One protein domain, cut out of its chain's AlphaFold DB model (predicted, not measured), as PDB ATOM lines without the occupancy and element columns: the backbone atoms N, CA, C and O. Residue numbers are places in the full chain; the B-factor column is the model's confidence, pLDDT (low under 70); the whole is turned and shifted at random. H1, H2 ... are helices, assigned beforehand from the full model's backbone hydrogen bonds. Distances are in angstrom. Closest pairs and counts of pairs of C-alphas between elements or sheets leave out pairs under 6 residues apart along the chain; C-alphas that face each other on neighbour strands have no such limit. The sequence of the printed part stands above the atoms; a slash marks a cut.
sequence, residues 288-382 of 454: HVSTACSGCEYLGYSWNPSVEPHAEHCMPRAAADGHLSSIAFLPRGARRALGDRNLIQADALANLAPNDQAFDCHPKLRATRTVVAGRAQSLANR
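What this domain is: This is residues 288 to 382 of the 454 residues of an uncharacterized protein of Pseudomonas frederiksbergensis (UniProt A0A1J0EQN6). Two lobes make an elongated shape: at one end H3, H4 and H5 gather round kinked H6; at the other, H1 and H2 sit among loops. You will find 95 printed residues with six named helices, H1 to H6 in order, no named strand: all helix, compact, radius of gyration of the C-alphas 13.8 A, spans 43 by 25 by 20 A.

Where its parts are: Find C-alpha 291 at (35.891, -26.050, -37.317), where H1, residues 291 to 295, begins. Next come H2, 314 to 320, H3, 332 to 339, 10.4 A long, H4, 346 to 350, and H5, 357 to 361. H6, 363 to 381, runs 26.6 A to (14.352, -18.994, -44.089), with a kink of 71 degrees near residue 370.

How they stand to each other: H1 and H2 touch no helix. H3 touches H5 at C-alphas 337 and 361, the closest, 6.0 A apart. H6 touches H4 with residues 372 to 380 alone, closest C-alphas 350 and 377, 4.4 A. Every O i to N i+4 pair is within hydrogen-bond range in H2, H3 and H4, 13 of 15 in H6, and 0 of 1 in H1 and H5, each with 1 of 2 O i to N i+3 pairs.

The domain as a whole: C-alphas 306 and 357 are farthest apart, 43.8 A. The printed part has no cut; H1 to H2 and H2 to H3 are long links, and no printed residue is under pLDDT 70.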
ATOM      1  N   HIS A 288      31.831 -20.665 -29.181       95.25
ATOM      2  CA  HIS A 288      31.714 -20.348 -30.600       95.25
ATOM      3  C   HIS A 288      31.866 -21.616 -31.430       95.25
ATOM      4  O   HIS A 288      32.963 -22.165 -31.535       95.25
ATOM      5  N   VAL A 289      30.767 -22.079 -32.026       94.38
ATOM      6  CA  VAL A 289      30.785 -23.254 -32.904       94.38
ATOM      7  C   VAL A 289      31.608 -22.936 -34.157       94.38
ATOM      8  O   VAL A 289      31.311 -22.001 -34.896       94.38
ATOM      9  N   SER A 290      32.676 -23.698 -34.385       91.25
ATOM     10  CA  SER A 290      33.558 -23.561 -35.548       91.25
ATOM     11  C   SER A 290      34.246 -24.882 -35.887       91.25
ATOM     12  O   SER A 290      34.060 -25.891 -35.207       91.25
ATOM     13  N   THR A 291      35.091 -24.881 -36.918       87.50
ATOM     14  CA  THR A 291      35.891 -26.050 -37.317       87.50
ATOM     15  C   THR A 291      36.840 -26.535 -36.215       87.50
ATOM     16  O   THR A 291      37.098 -27.737 -36.125       87.50
ATOM     17  N   ALA A 292      37.292 -25.643 -35.324       86.75
ATOM     18  CA  ALA A 292      38.098 -26.007 -34.154       86.75
ATOM     19  C   ALA A 292      37.339 -26.926 -33.178       86.75
ATOM     20  O   ALA A 292      37.948 -27.678 -32.421       86.75
ATOM     21  N   CYS A 293      36.002 -26.923 -33.219       89.31
ATOM     22  CA  CYS A 293      35.173 -27.761 -32.361       89.31
ATOM     23  C   CYS A 293      35.025 -29.204 -32.864       89.31
ATOM     24  O   CYS A 293      34.405 -30.005 -32.174       89.31
ATOM     25  N   SER A 294      35.572 -29.555 -34.033       84.12
ATOM     26  CA  SER A 294      35.419 -30.888 -34.645       84.12
ATOM     27  C   SER A 294      35.859 -32.052 -33.742       84.12
ATOM     28  O   SER A 294      35.312 -33.147 -33.845       84.12
ATOM     29  N   GLY A 295      36.815 -31.811 -32.838       81.06
ATOM     30  CA  GLY A 295      37.261 -32.767 -31.817       81.06
ATOM     31  C   GLY A 295      36.635 -32.574 -30.428       81.06
ATOM     32  O   GLY A 295      37.062 -33.221 -29.476       81.06
ATOM     33  N   CYS A 296      35.677 -31.660 -30.266       89.25
ATOM     34  CA  CYS A 296      35.063 -31.357 -28.977       89.25
ATOM     35  C   CYS A 296      33.931 -32.342 -28.660       89.25
ATOM     36  O   CYS A 296      32.922 -32.402 -29.361       89.25
ATOM     37  N   GLU A 297      34.050 -33.045 -27.534       89.19
ATOM     38  CA  GLU A 297      33.024 -33.971 -27.031       89.19
ATOM     39  C   GLU A 297      31.726 -33.273 -26.592       89.19
ATOM     40  O   GLU A 297      30.746 -33.945 -26.309       89.19
ATOM     41  N   TYR A 298      31.686 -31.941 -26.533       92.94
ATOM     42  CA  TYR A 298      30.497 -31.166 -26.150       92.94
ATOM     43  C   TYR A 298      29.900 -30.378 -27.323       92.94
ATOM     44  O   TYR A 298      29.082 -29.474 -27.126       92.94
ATOM     45  N   LEU A 299      30.323 -30.697 -28.552       92.44
ATOM     46  CA  LEU A 299      29.816 -30.055 -29.761       92.44
ATOM     47  C   LEU A 299      28.336 -30.380 -30.002       92.44
ATOM     48  O   LEU A 299      27.584 -29.481 -30.359       92.44
ATOM     49  N   GLY A 300      27.915 -31.631 -29.790       90.75
ATOM     50  CA  GLY A 300      26.549 -32.087 -30.094       90.75
ATOM     51  C   GLY A 300      26.287 -32.325 -31.574       90.75
ATOM     52  O   GLY A 300      25.155 -32.198 -32.024       90.75
ATOM     53  N   TYR A 301      27.332 -32.642 -32.342       86.62
ATOM     54  CA  TYR A 301      27.165 -33.147 -33.699       86.62
ATOM     55  C   TYR A 301      26.744 -34.619 -33.643       86.62
ATOM     56  O   TYR A 301      27.422 -35.429 -33.006       86.62
ATOM     57  N   SER A 302      25.640 -34.965 -34.305       82.69
ATOM     58  CA  SER A 302      25.161 -36.346 -34.375       82.69
ATOM     59  C   SER A 302      25.984 -37.133 -35.402       82.69
ATOM     60  O   SER A 302      25.775 -37.041 -36.609       82.69
ATOM     61  N   TRP A 303      26.977 -37.888 -34.916       77.06
ATOM     62  CA  TRP A 303      27.758 -38.825 -35.739       77.06
ATOM     63  C   TRP A 303      26.969 -40.089 -36.093       77.06
ATOM     64  O   TRP A 303      27.286 -40.763 -37.070       77.06
ATOM     65  N   ASN A 304      25.955 -40.404 -35.287       78.81
ATOM     66  CA  ASN A 304      25.016 -41.488 -35.503       78.81
ATOM     67  C   ASN A 304      23.601 -40.889 -35.492       78.81
ATOM     68  O   ASN A 304      23.152 -40.516 -34.408       78.81
ATOM     69  N   PRO A 305      22.893 -40.847 -36.636       78.56
ATOM     70  CA  PRO A 305      21.555 -40.262 -36.735       78.56
ATOM     71  C   PRO A 305      20.521 -40.844 -35.761       78.56
ATOM     72  O   PRO A 305      19.515 -40.204 -35.497       78.56
ATOM     73  N   SER A 306      20.750 -42.046 -35.224       81.06
ATOM     74  CA  SER A 306      19.876 -42.667 -34.220       81.06
ATOM     75  C   SER A 306      20.073 -42.121 -32.802       81.06
ATOM     76  O   SER A 306      19.366 -42.533 -31.885       81.06
ATOM     77  N   VAL A 307      21.054 -41.242 -32.595       81.06
ATOM     78  CA  VAL A 307      21.351 -40.627 -31.306       81.06
ATOM     79  C   VAL A 307      21.109 -39.130 -31.401       81.06
ATOM     80  O   VAL A 307      21.842 -38.398 -32.076       81.06
ATOM     81  N   GLU A 308      20.109 -38.680 -30.652       86.44
ATOM     82  CA  GLU A 308      19.822 -37.262 -30.488       86.44
ATOM     83  C   GLU A 308      20.875 -36.598 -29.582       86.44
ATOM     84  O   GLU A 308      21.183 -37.110 -28.497       86.44
ATOM     85  N   PRO A 309      21.465 -35.465 -30.004       90.88
ATOM     86  CA  PRO A 309      22.386 -34.714 -29.168       90.88
ATOM     87  C   PRO A 309      21.645 -34.045 -28.004       90.88
ATOM     88  O   PRO A 309      20.478 -33.669 -28.096       90.88
ATOM     89  N   HIS A 310      22.346 -33.851 -26.890       93.00
ATOM     90  CA  HIS A 310      21.769 -33.202 -25.718       93.00
ATOM     91  C   HIS A 310      21.548 -31.703 -25.990       93.00
ATOM     92  O   HIS A 310      22.425 -31.048 -26.552       93.00
ATOM     93  N   ALA A 311      20.428 -31.129 -25.534       94.50
ATOM     94  CA  ALA A 311      20.054 -29.731 -25.812       94.50
ATOM     95  C   ALA A 311      21.128 -28.702 -25.396       94.50
ATOM     96  O   ALA A 311      21.328 -27.690 -26.057       94.50
ATOM     97  N   GLU A 312      21.860 -28.988 -24.319       95.06
ATOM     98  CA  GLU A 312      22.951 -28.139 -23.810       95.06
ATOM     99  C   GLU A 312      24.306 -28.304 -24.527       95.06
ATOM    100  O   GLU A 312      25.284 -27.617 -24.191       95.06
ATOM    101  N   HIS A 313      24.400 -29.208 -25.506       95.19
ATOM    102  CA  HIS A 313      25.548 -29.241 -26.410       95.19
ATOM    103  C   HIS A 313      25.586 -27.983 -27.287       95.19
ATOM    104  O   HIS A 313      24.567 -27.349 -27.559       95.19
ATOM    105  N   CYS A 314      26.782 -27.608 -27.744       95.12
ATOM    106  CA  CYS A 314      27.001 -26.297 -28.355       95.12
ATOM    107  C   CYS A 314      26.222 -26.085 -29.668       95.12
ATOM    108  O   CYS A 314      25.746 -24.978 -29.894       95.12
ATOM    109  N   MET A 315      26.099 -27.101 -30.533       93.88
ATOM    110  CA  MET A 315      25.352 -26.997 -31.797       93.88
ATOM    111  C   MET A 315      23.837 -26.898 -31.582       93.88
ATOM    112  O   MET A 315      23.272 -25.919 -32.071       93.88
ATOM    113  N   PRO A 316      23.176 -27.814 -30.839       94.19
ATOM    114  CA  PRO A 316      21.751 -27.677 -30.530       94.19
ATOM    115  C   PRO A 316      21.423 -26.343 -29.863       94.19
ATOM    116  O   PRO A 316      20.511 -25.647 -30.301       94.19
ATOM    117  N   ARG A 317      22.220 -25.929 -28.871       95.31
ATOM    118  CA  ARG A 317      22.017 -24.649 -28.188       95.31
ATOM    119  C   ARG A 317      22.223 -23.447 -29.105       95.31
ATOM    120  O   ARG A 317      21.412 -22.532 -29.097       95.31
ATOM    121  N   ALA A 318      23.265 -23.450 -29.940       95.31
ATOM    122  CA  ALA A 318      23.471 -22.377 -30.915       95.31
ATOM    123  C   ALA A 318      22.307 -22.249 -31.910       95.31
ATOM    124  O   ALA A 318      21.983 -21.136 -32.321       95.31
ATOM    125  N   ALA A 319      21.687 -23.366 -32.296       93.25
ATOM    126  CA  ALA A 319      20.500 -23.353 -33.141       93.25
ATOM    127  C   ALA A 319      19.270 -22.821 -32.387       93.25
ATOM    128  O   ALA A 319      18.559 -21.978 -32.926       93.25
ATOM    129  N   ALA A 320      19.050 -23.269 -31.146       93.75
ATOM    130  CA  ALA A 320      17.919 -22.853 -30.318       93.75
ATOM    131  C   ALA A 320      17.956 -21.356 -29.963       93.75
ATOM    132  O   ALA A 320      16.947 -20.670 -30.088       93.75
ATOM    133  N   ASP A 321      19.129 -20.839 -29.589       93.44
ATOM    134  CA  ASP A 321      19.308 -19.446 -29.156       93.44
ATOM    135  C   ASP A 321      19.414 -18.465 -30.345       93.44
ATOM    136  O   ASP A 321      19.531 -17.250 -30.157       93.44
ATOM    137  N   GLY A 322      19.442 -18.981 -31.582       93.81
ATOM    138  CA  GLY A 322      19.764 -18.195 -32.772       93.81
ATOM    139  C   GLY A 322      21.182 -17.618 -32.714       93.81
ATOM    140  O   GLY A 322      21.434 -16.543 -33.250       93.81
ATOM    141  N   HIS A 323      22.117 -18.291 -32.039       95.88
ATOM    142  CA  HIS A 323      23.462 -17.779 -31.798       95.88
ATOM    143  C   HIS A 323      24.204 -17.521 -33.115       95.88
ATOM    144  O   HIS A 323      24.208 -18.344 -34.031       95.88
ATOM    145  N   LEU A 324      24.922 -16.401 -33.192       95.88
ATOM    146  CA  LEU A 324      25.657 -15.987 -34.392       95.88
ATOM    147  C   LEU A 324      26.649 -17.029 -34.936       95.88
ATOM    148  O   LEU A 324      26.914 -17.052 -36.137       95.88
ATOM    149  N   SER A 325      27.201 -17.908 -34.092       95.38
ATOM    150  CA  SER A 325      28.102 -18.974 -34.563       95.38
ATOM    151  C   SER A 325      27.411 -20.033 -35.430       95.38
ATOM    152  O   SER A 325      28.099 -20.830 -36.058       95.38
ATOM    153  N   SER A 326      26.075 -20.060 -35.473       93.56
ATOM    154  CA  SER A 326      25.308 -20.892 -36.408       93.56
ATOM    155  C   SER A 326      25.513 -20.450 -37.862       93.56
ATOM    156  O   SER A 326      25.367 -21.254 -38.782       93.56
ATOM    157  N   ILE A 327      25.930 -19.197 -38.090       93.06
ATOM    158  CA  ILE A 327      26.320 -18.702 -39.410       93.06
ATOM    159  C   ILE A 327      27.666 -19.311 -39.801       93.06
ATOM    160  O   ILE A 327      28.719 -18.984 -39.245       93.06
ATOM    161  N   ALA A 328      27.638 -20.175 -40.816       88.75
ATOM    162  CA  ALA A 328      28.824 -20.864 -41.301       88.75
ATOM    163  C   ALA A 328      29.967 -19.884 -41.631       88.75
ATOM    164  O   ALA A 328      29.788 -18.890 -42.343       88.75
ATOM    165  N   PHE A 329      31.168 -20.218 -41.150       88.69
ATOM    166  CA  PHE A 329      32.420 -19.471 -41.334       88.69
ATOM    167  C   PHE A 329      32.445 -18.041 -40.766       88.69
ATOM    168  O   PHE A 329      33.340 -17.268 -41.120       88.69
ATOM    169  N   LEU A 330      31.522 -17.678 -39.869       93.38
ATOM    170  CA  LEU A 330      31.655 -16.462 -39.071       93.38
ATOM    171  C   LEU A 330      32.747 -16.676 -38.000       93.38
ATOM    172  O   LEU A 330      32.608 -17.574 -37.168       93.38
ATOM    173  N   PRO A 331      33.850 -15.902 -37.987       92.81
ATOM    174  CA  PRO A 331      34.886 -16.069 -36.972       92.81
ATOM    175  C   PRO A 331      34.455 -15.477 -35.624       92.81
ATOM    176  O   PRO A 331      33.705 -14.503 -35.568       92.81
ATOM    177  N   ARG A 332      35.007 -16.008 -34.527       93.62
ATOM    178  CA  ARG A 332      34.710 -15.558 -33.158       93.62
ATOM    179  C   ARG A 332      34.936 -14.060 -32.938       93.62
ATOM    180  O   ARG A 332      34.111 -13.413 -32.305       93.62
ATOM    181  N   GLY A 333      36.015 -13.498 -33.486       94.25
ATOM    182  CA  GLY A 333      36.298 -12.059 -33.385       94.25
ATOM    183  C   GLY A 333      35.213 -11.191 -34.035       94.25
ATOM    184  O   GLY A 333      34.780 -10.208 -33.445       94.25
ATOM    185  N   ALA A 334      34.696 -11.606 -35.196       95.50
ATOM    186  CA  ALA A 334      33.575 -10.926 -35.847       95.50
ATOM    187  C   ALA A 334      32.282 -11.042 -35.029       95.50
ATOM    188  O   ALA A 334      31.558 -10.063 -34.899       95.50
ATOM    189  N   ARG A 335      32.013 -12.220 -34.444       95.94
ATOM    190  CA  ARG A 335      30.886 -12.414 -33.522       95.94
ATOM    191  C   ARG A 335      30.960 -11.449 -32.337       95.94
ATOM    192  O   ARG A 335      29.964 -10.812 -32.020       95.94
ATOM    193  N   ARG A 336      32.125 -11.339 -31.690       95.19
ATOM    194  CA  ARG A 336      32.337 -10.427 -30.553       95.19
ATOM    195  C   ARG A 336      32.106  -8.966 -30.955       95.19
ATOM    196  O   ARG A 336      31.303  -8.306 -30.316       95.19
ATOM    197  N   ALA A 337      32.677  -8.529 -32.079       96.38
ATOM    198  CA  ALA A 337      32.495  -7.166 -32.592       96.38
ATOM    199  C   ALA A 337      31.032  -6.815 -32.950       96.38
ATOM    200  O   ALA A 337      30.646  -5.648 -32.919       96.38
ATOM    201  N   LEU A 338      30.214  -7.804 -33.323       96.12
ATOM    202  CA  LEU A 338      28.764  -7.634 -33.491       96.12
ATOM    203  C   LEU A 338      28.037  -7.574 -32.141       96.12
ATOM    204  O   LEU A 338      27.131  -6.760 -31.972       96.12
ATOM    205  N   GLY A 339      28.474  -8.382 -31.173       94.50
ATOM    206  CA  GLY A 339      27.989  -8.341 -29.793       94.50
ATOM    207  C   GLY A 339      28.188  -6.975 -29.133       94.50
ATOM    208  O   GLY A 339      27.259  -6.485 -28.502       94.50
ATOM    209  N   ASP A 340      29.317  -6.305 -29.386       94.38
ATOM    210  CA  ASP A 340      29.581  -4.929 -28.919       94.38
ATOM    211  C   ASP A 340      28.569  -3.901 -29.472       94.38
ATOM    212  O   ASP A 340      28.449  -2.787 -28.966       94.38
ATOM    213  N   ARG A 341      27.822  -4.274 -30.520       93.81
ATOM    214  CA  ARG A 341      26.730  -3.495 -31.126       93.81
ATOM    215  C   ARG A 341      25.341  -4.048 -30.795       93.81
ATOM    216  O   ARG A 341      24.376  -3.690 -31.462       93.81
ATOM    217  N   ASN A 342      25.234  -4.931 -29.801       94.19
ATOM    218  CA  ASN A 342      24.011  -5.640 -29.412       94.19
ATOM    219  C   ASN A 342      23.385  -6.504 -30.527       94.19
ATOM    220  O   ASN A 342      22.214  -6.871 -30.454       94.19
ATOM    221  N   LEU A 343      24.165  -6.884 -31.544       94.75
ATOM    222  CA  LEU A 343      23.755  -7.839 -32.573       94.75
ATOM    223  C   LEU A 343      24.243  -9.225 -32.161       94.75
ATOM    224  O   LEU A 343      25.356  -9.626 -32.490       94.75
ATOM    225  N   ILE A 344      23.422  -9.942 -31.395       93.88
ATOM    226  CA  ILE A 344      23.804 -11.224 -30.772       93.88
ATOM    227  C   ILE A 344      23.120 -12.453 -31.392       93.88
ATOM    228  O   ILE A 344      23.520 -13.581 -31.101       93.88
ATOM    229  N   GLN A 345      22.145 -12.244 -32.281       94.94
ATOM    230  CA  GLN A 345      21.365 -13.305 -32.926       94.94
ATOM    231  C   GLN A 345      21.496 -13.286 -34.453       94.94
ATOM    232  O   GLN A 345      21.633 -12.231 -35.070       94.94
ATOM    233  N   ALA A 346      21.438 -14.466 -35.072       93.75
ATOM    234  CA  ALA A 346      21.540 -14.652 -36.517       93.75
ATOM    235  C   ALA A 346      20.388 -13.972 -37.270       93.75
ATOM    236  O   ALA A 346      20.636 -13.323 -38.286       93.75
ATOM    237  N   ASP A 347      19.169 -14.029 -36.733       92.19
ATOM    238  CA  ASP A 347      17.991 -13.392 -37.337       92.19
ATOM    239  C   ASP A 347      18.124 -11.866 -37.392       92.19
ATOM    240  O   ASP A 347      17.699 -11.235 -38.360       92.19
ATOM    241  N   ALA A 348      18.800 -11.263 -36.408       92.44
ATOM    242  CA  ALA A 348      19.091  -9.834 -36.434       92.44
ATOM    243  C   ALA A 348      19.952  -9.461 -37.652       92.44
ATOM    244  O   ALA A 348      19.708  -8.430 -38.268       92.44
ATOM    245  N   LEU A 349      20.906 -10.315 -38.050       92.94
ATOM    246  CA  LEU A 349      21.715 -10.098 -39.256       92.94
ATOM    247  C   LEU A 349      20.976 -10.425 -40.551       92.94
ATOM    248  O   LEU A 349      21.287  -9.828 -41.580       92.94
ATOM    249  N   ALA A 350      20.027 -11.364 -40.527       90.88
ATOM    250  CA  ALA A 350      19.249 -11.739 -41.708       90.88
ATOM    251  C   ALA A 350      18.450 -10.549 -42.270       90.88
ATOM    252  O   ALA A 350      18.274 -10.434 -43.486       90.88
ATOM    253  N   ASN A 351      18.033  -9.640 -41.387       90.12
ATOM    254  CA  ASN A 351      17.261  -8.446 -41.725       90.12
ATOM    255  C   ASN A 351      18.115  -7.253 -42.184       90.12
ATOM    256  O   ASN A 351      17.561  -6.249 -42.626       90.12
ATOM    257  N   LEU A 352      19.446  -7.336 -42.092       93.19
ATOM    258  CA  LEU A 352      20.326  -6.244 -42.500       93.19
ATOM    259  C   LEU A 352      20.663  -6.333 -43.986       93.19
ATOM    260  O   LEU A 352      20.990  -7.396 -44.522       93.19
ATOM    261  N   ALA A 353      20.654  -5.180 -44.648       92.00
ATOM    262  CA  ALA A 353      21.173  -5.077 -46.000       92.00
ATOM    263  C   ALA A 353      22.706  -5.252 -45.988       92.00
ATOM    264  O   ALA A 353      23.371  -4.802 -45.053       92.00
ATOM    265  N   PRO A 354      23.322  -5.849 -47.027       90.31
ATOM    266  CA  PRO A 354      24.772  -6.015 -47.067       90.31
ATOM    267  C   PRO A 354      25.566  -4.712 -46.913       90.31
ATOM    268  O   PRO A 354      26.715  -4.763 -46.503       90.31
ATOM    269  N   ASN A 355      25.002  -3.549 -47.242       92.31
ATOM    270  CA  ASN A 355      25.641  -2.238 -47.088       92.31
ATOM    271  C   ASN A 355      25.448  -1.596 -45.699       92.31
ATOM    272  O   ASN A 355      25.880  -0.461 -45.510       92.31
ATOM    273  N   ASP A 356      24.833  -2.294 -44.743       95.50
ATOM    274  CA  ASP A 356      24.639  -1.801 -43.379       95.50
ATOM    275  C   ASP A 356      25.979  -1.576 -42.650       95.50
ATOM    276  O   ASP A 356      26.914  -2.384 -42.743       95.50
ATOM    277  N   GLN A 357      26.067  -0.482 -41.886       95.00
ATOM    278  CA  GLN A 357      27.265  -0.100 -41.129       95.00
ATOM    279  C   GLN A 357      27.625  -1.102 -40.022       95.00
ATOM    280  O   GLN A 357      28.759  -1.094 -39.531       95.00
ATOM    281  N   ALA A 358      26.699  -1.969 -39.604       93.19
ATOM    282  CA  ALA A 358      26.956  -3.080 -38.694       93.19
ATOM    283  C   ALA A 358      28.098  -3.979 -39.185       93.19
ATOM    284  O   ALA A 358      28.909  -4.434 -38.380       93.19
ATOM    285  N   PHE A 359      28.227  -4.179 -40.501       95.00
ATOM    286  CA  PHE A 359      29.289  -5.009 -41.072       95.00
ATOM    287  C   PHE A 359      30.665  -4.328 -41.076       95.00
ATOM    288  O   PHE A 359      31.678  -4.998 -41.285       95.00
ATOM    289  N   ASP A 360      30.746  -3.025 -40.801       95.38
ATOM    290  CA  ASP A 360      32.013  -2.292 -40.799       95.38
ATOM    291  C   ASP A 360      32.799  -2.410 -39.485       95.38
ATOM    292  O   ASP A 360      33.948  -1.962 -39.438       95.38
ATOM    293  N   CYS A 361      32.244  -3.055 -38.448       94.00
ATOM    294  CA  CYS A 361      32.889  -3.215 -37.137       94.00
ATOM    295  C   CYS A 361      34.063  -4.206 -37.112       94.00
ATOM    296  O   CYS A 361      34.827  -4.227 -36.151       94.00
ATOM    297  N   HIS A 362      34.238  -5.023 -38.156       96.50
ATOM    298  CA  HIS A 362      35.331  -5.989 -38.237       96.50
ATOM    299  C   HIS A 362      35.795  -6.175 -39.693       96.50
ATOM    300  O   HIS A 362      34.952  -6.375 -40.572       96.50
ATOM    301  N   PRO A 363      37.114  -6.223 -39.988       95.25
ATOM    302  CA  PRO A 363      37.620  -6.330 -41.363       95.25
ATOM    303  C   PRO A 363      37.043  -7.513 -42.150       95.25
ATOM    304  O   PRO A 363      36.669  -7.377 -43.314       95.25
ATOM    305  N   LYS A 364      36.910  -8.681 -41.502       93.38
ATOM    306  CA  LYS A 364      36.295  -9.860 -42.134       93.38
ATOM    307  C   LYS A 364      34.817  -9.643 -42.472       93.38
ATOM    308  O   LYS A 364      34.426 -10.029 -43.565       93.38
ATOM    309  N   LEU A 365      34.034  -9.018 -41.587       95.25
ATOM    310  CA  LEU A 365      32.615  -8.733 -41.840       95.25
ATOM    311  C   LEU A 365      32.464  -7.789 -43.024       95.25
ATOM    312  O   LEU A 365      31.721  -8.098 -43.947       95.25
ATOM    313  N   ARG A 366      33.262  -6.718 -43.063       95.19
ATOM    314  CA  ARG A 366      33.288  -5.757 -44.168       95.19
ATOM    315  C   ARG A 366      33.577  -6.427 -45.510       95.19
ATOM    316  O   ARG A 366      32.936  -6.116 -46.514       95.19
ATOM    317  N   ALA A 367      34.529  -7.359 -45.528       93.50
ATOM    318  CA  ALA A 367      34.901  -8.107 -46.726       93.50
ATOM    319  C   ALA A 367      33.846  -9.147 -47.142       93.50
ATOM    320  O   ALA A 367      33.706  -9.434 -48.325       93.50
ATOM    321  N   THR A 368      33.108  -9.725 -46.189       92.62
ATOM    322  CA  THR A 368      32.154 -10.817 -46.448       92.62
ATOM    323  C   THR A 368      30.698 -10.435 -46.193       92.62
ATOM    324  O   THR A 368      29.878 -11.325 -46.001       92.62
ATOM    325  N   ARG A 369      30.359  -9.142 -46.185       93.38
ATOM    326  CA  ARG A 369      29.037  -8.624 -45.787       93.38
ATOM    327  C   ARG A 369      27.876  -9.262 -46.551       93.38
ATOM    328  O   ARG A 369      26.936  -9.750 -45.936       93.38
ATOM    329  N   THR A 370      28.009  -9.408 -47.871       91.38
ATOM    330  CA  THR A 370      27.015 -10.087 -48.720       91.38
ATOM    331  C   THR A 370      26.879 -11.571 -48.379       91.38
ATOM    332  O   THR A 370      25.776 -12.103 -48.347       91.38
ATOM    333  N   VAL A 371      27.994 -12.246 -48.081       91.69
ATOM    334  CA  VAL A 371      28.010 -13.683 -47.757       91.69
ATOM    335  C   VAL A 371      27.429 -13.943 -46.368       91.69
ATOM    336  O   VAL A 371      26.671 -14.891 -46.193       91.69
ATOM    337  N   VAL A 372      27.780 -13.123 -45.376       92.56
ATOM    338  CA  VAL A 372      27.295 -13.264 -43.996       92.56
ATOM    339  C   VAL A 372      25.801 -12.958 -43.926       92.56
ATOM    340  O   VAL A 372      25.067 -13.781 -43.385       92.56
ATOM    341  N   ALA A 373      25.345 -11.855 -44.532       91.56
ATOM    342  CA  ALA A 373      23.921 -11.520 -44.616       91.56
ATOM    343  C   ALA A 373      23.130 -12.609 -45.360       91.56
ATOM    344  O   ALA A 373      22.136 -13.111 -44.843       91.56
ATOM    345  N   GLY A 374      23.622 -13.064 -46.520       90.50
ATOM    346  CA  GLY A 374      22.975 -14.132 -47.285       90.50
ATOM    347  C   GLY A 374      22.881 -15.455 -46.518       90.50
ATOM    348  O   GLY A 374      21.839 -16.099 -46.524       90.50
ATOM    349  N   ARG A 375      23.931 -15.849 -45.785       92.50
ATOM    350  CA  ARG A 375      23.895 -17.053 -44.934       92.50
ATOM    351  C   ARG A 375      22.938 -16.915 -43.757       92.50
ATOM    352  O   ARG A 375      22.264 -17.886 -43.430       92.50
ATOM    353  N   ALA A 376      22.883 -15.742 -43.128       92.94
ATOM    354  CA  ALA A 376      21.921 -15.468 -42.066       92.94
ATOM    355  C   ALA A 376      20.478 -15.587 -42.592       92.94
ATOM    356  O   ALA A 376      19.663 -16.265 -41.976       92.94
ATOM    357  N   GLN A 377      20.196 -15.041 -43.779       91.56
ATOM    358  CA  GLN A 377      18.899 -15.184 -44.454       91.56
ATOM    359  C   GLN A 377      18.570 -16.640 -44.792       91.56
ATOM    360  O   GLN A 377      17.456 -17.089 -44.541       91.56
ATOM    361  N   SER A 378      19.528 -17.399 -45.329       90.69
ATOM    362  CA  SER A 378      19.358 -18.833 -45.592       90.69
ATOM    363  C   SER A 378      19.025 -19.626 -44.328       90.69
ATOM    364  O   SER A 378      18.168 -20.507 -44.370       90.69
ATOM    365  N   LEU A 379      19.669 -19.306 -43.200       90.44
ATOM    366  CA  LEU A 379      19.380 -19.930 -41.908       90.44
ATOM    367  C   LEU A 379      17.978 -19.574 -41.405       90.44
ATOM    368  O   LEU A 379      17.221 -20.484 -41.072       90.44
ATOM    369  N   ALA A 380      17.615 -18.288 -41.421       89.06
ATOM    370  CA  ALA A 380      16.301 -17.808 -40.990       89.06
ATOM    371  C   ALA A 380      15.163 -18.418 -41.830       89.06
ATOM    372  O   ALA A 380      14.168 -18.907 -41.300       89.06
ATOM    373  N   ASN A 381      15.349 -18.476 -43.151       88.00
ATOM    374  CA  ASN A 381      14.352 -18.994 -44.089       88.00
ATOM    375  C   ASN A 381      14.385 -20.521 -44.240       88.00
ATOM    376  O   ASN A 381      13.548 -21.078 -44.950       88.00
ATOM    377  N   ARG A 382      15.359 -21.206 -43.626       84.44
ATOM    378  CA  ARG A 382      15.630 -22.643 -43.816       84.44
ATOM    379  C   ARG A 382      15.776 -23.035 -45.293       84.44
ATOM    380  O   ARG A 382      15.355 -24.114 -45.706       84.44
TER     381      ARG A 382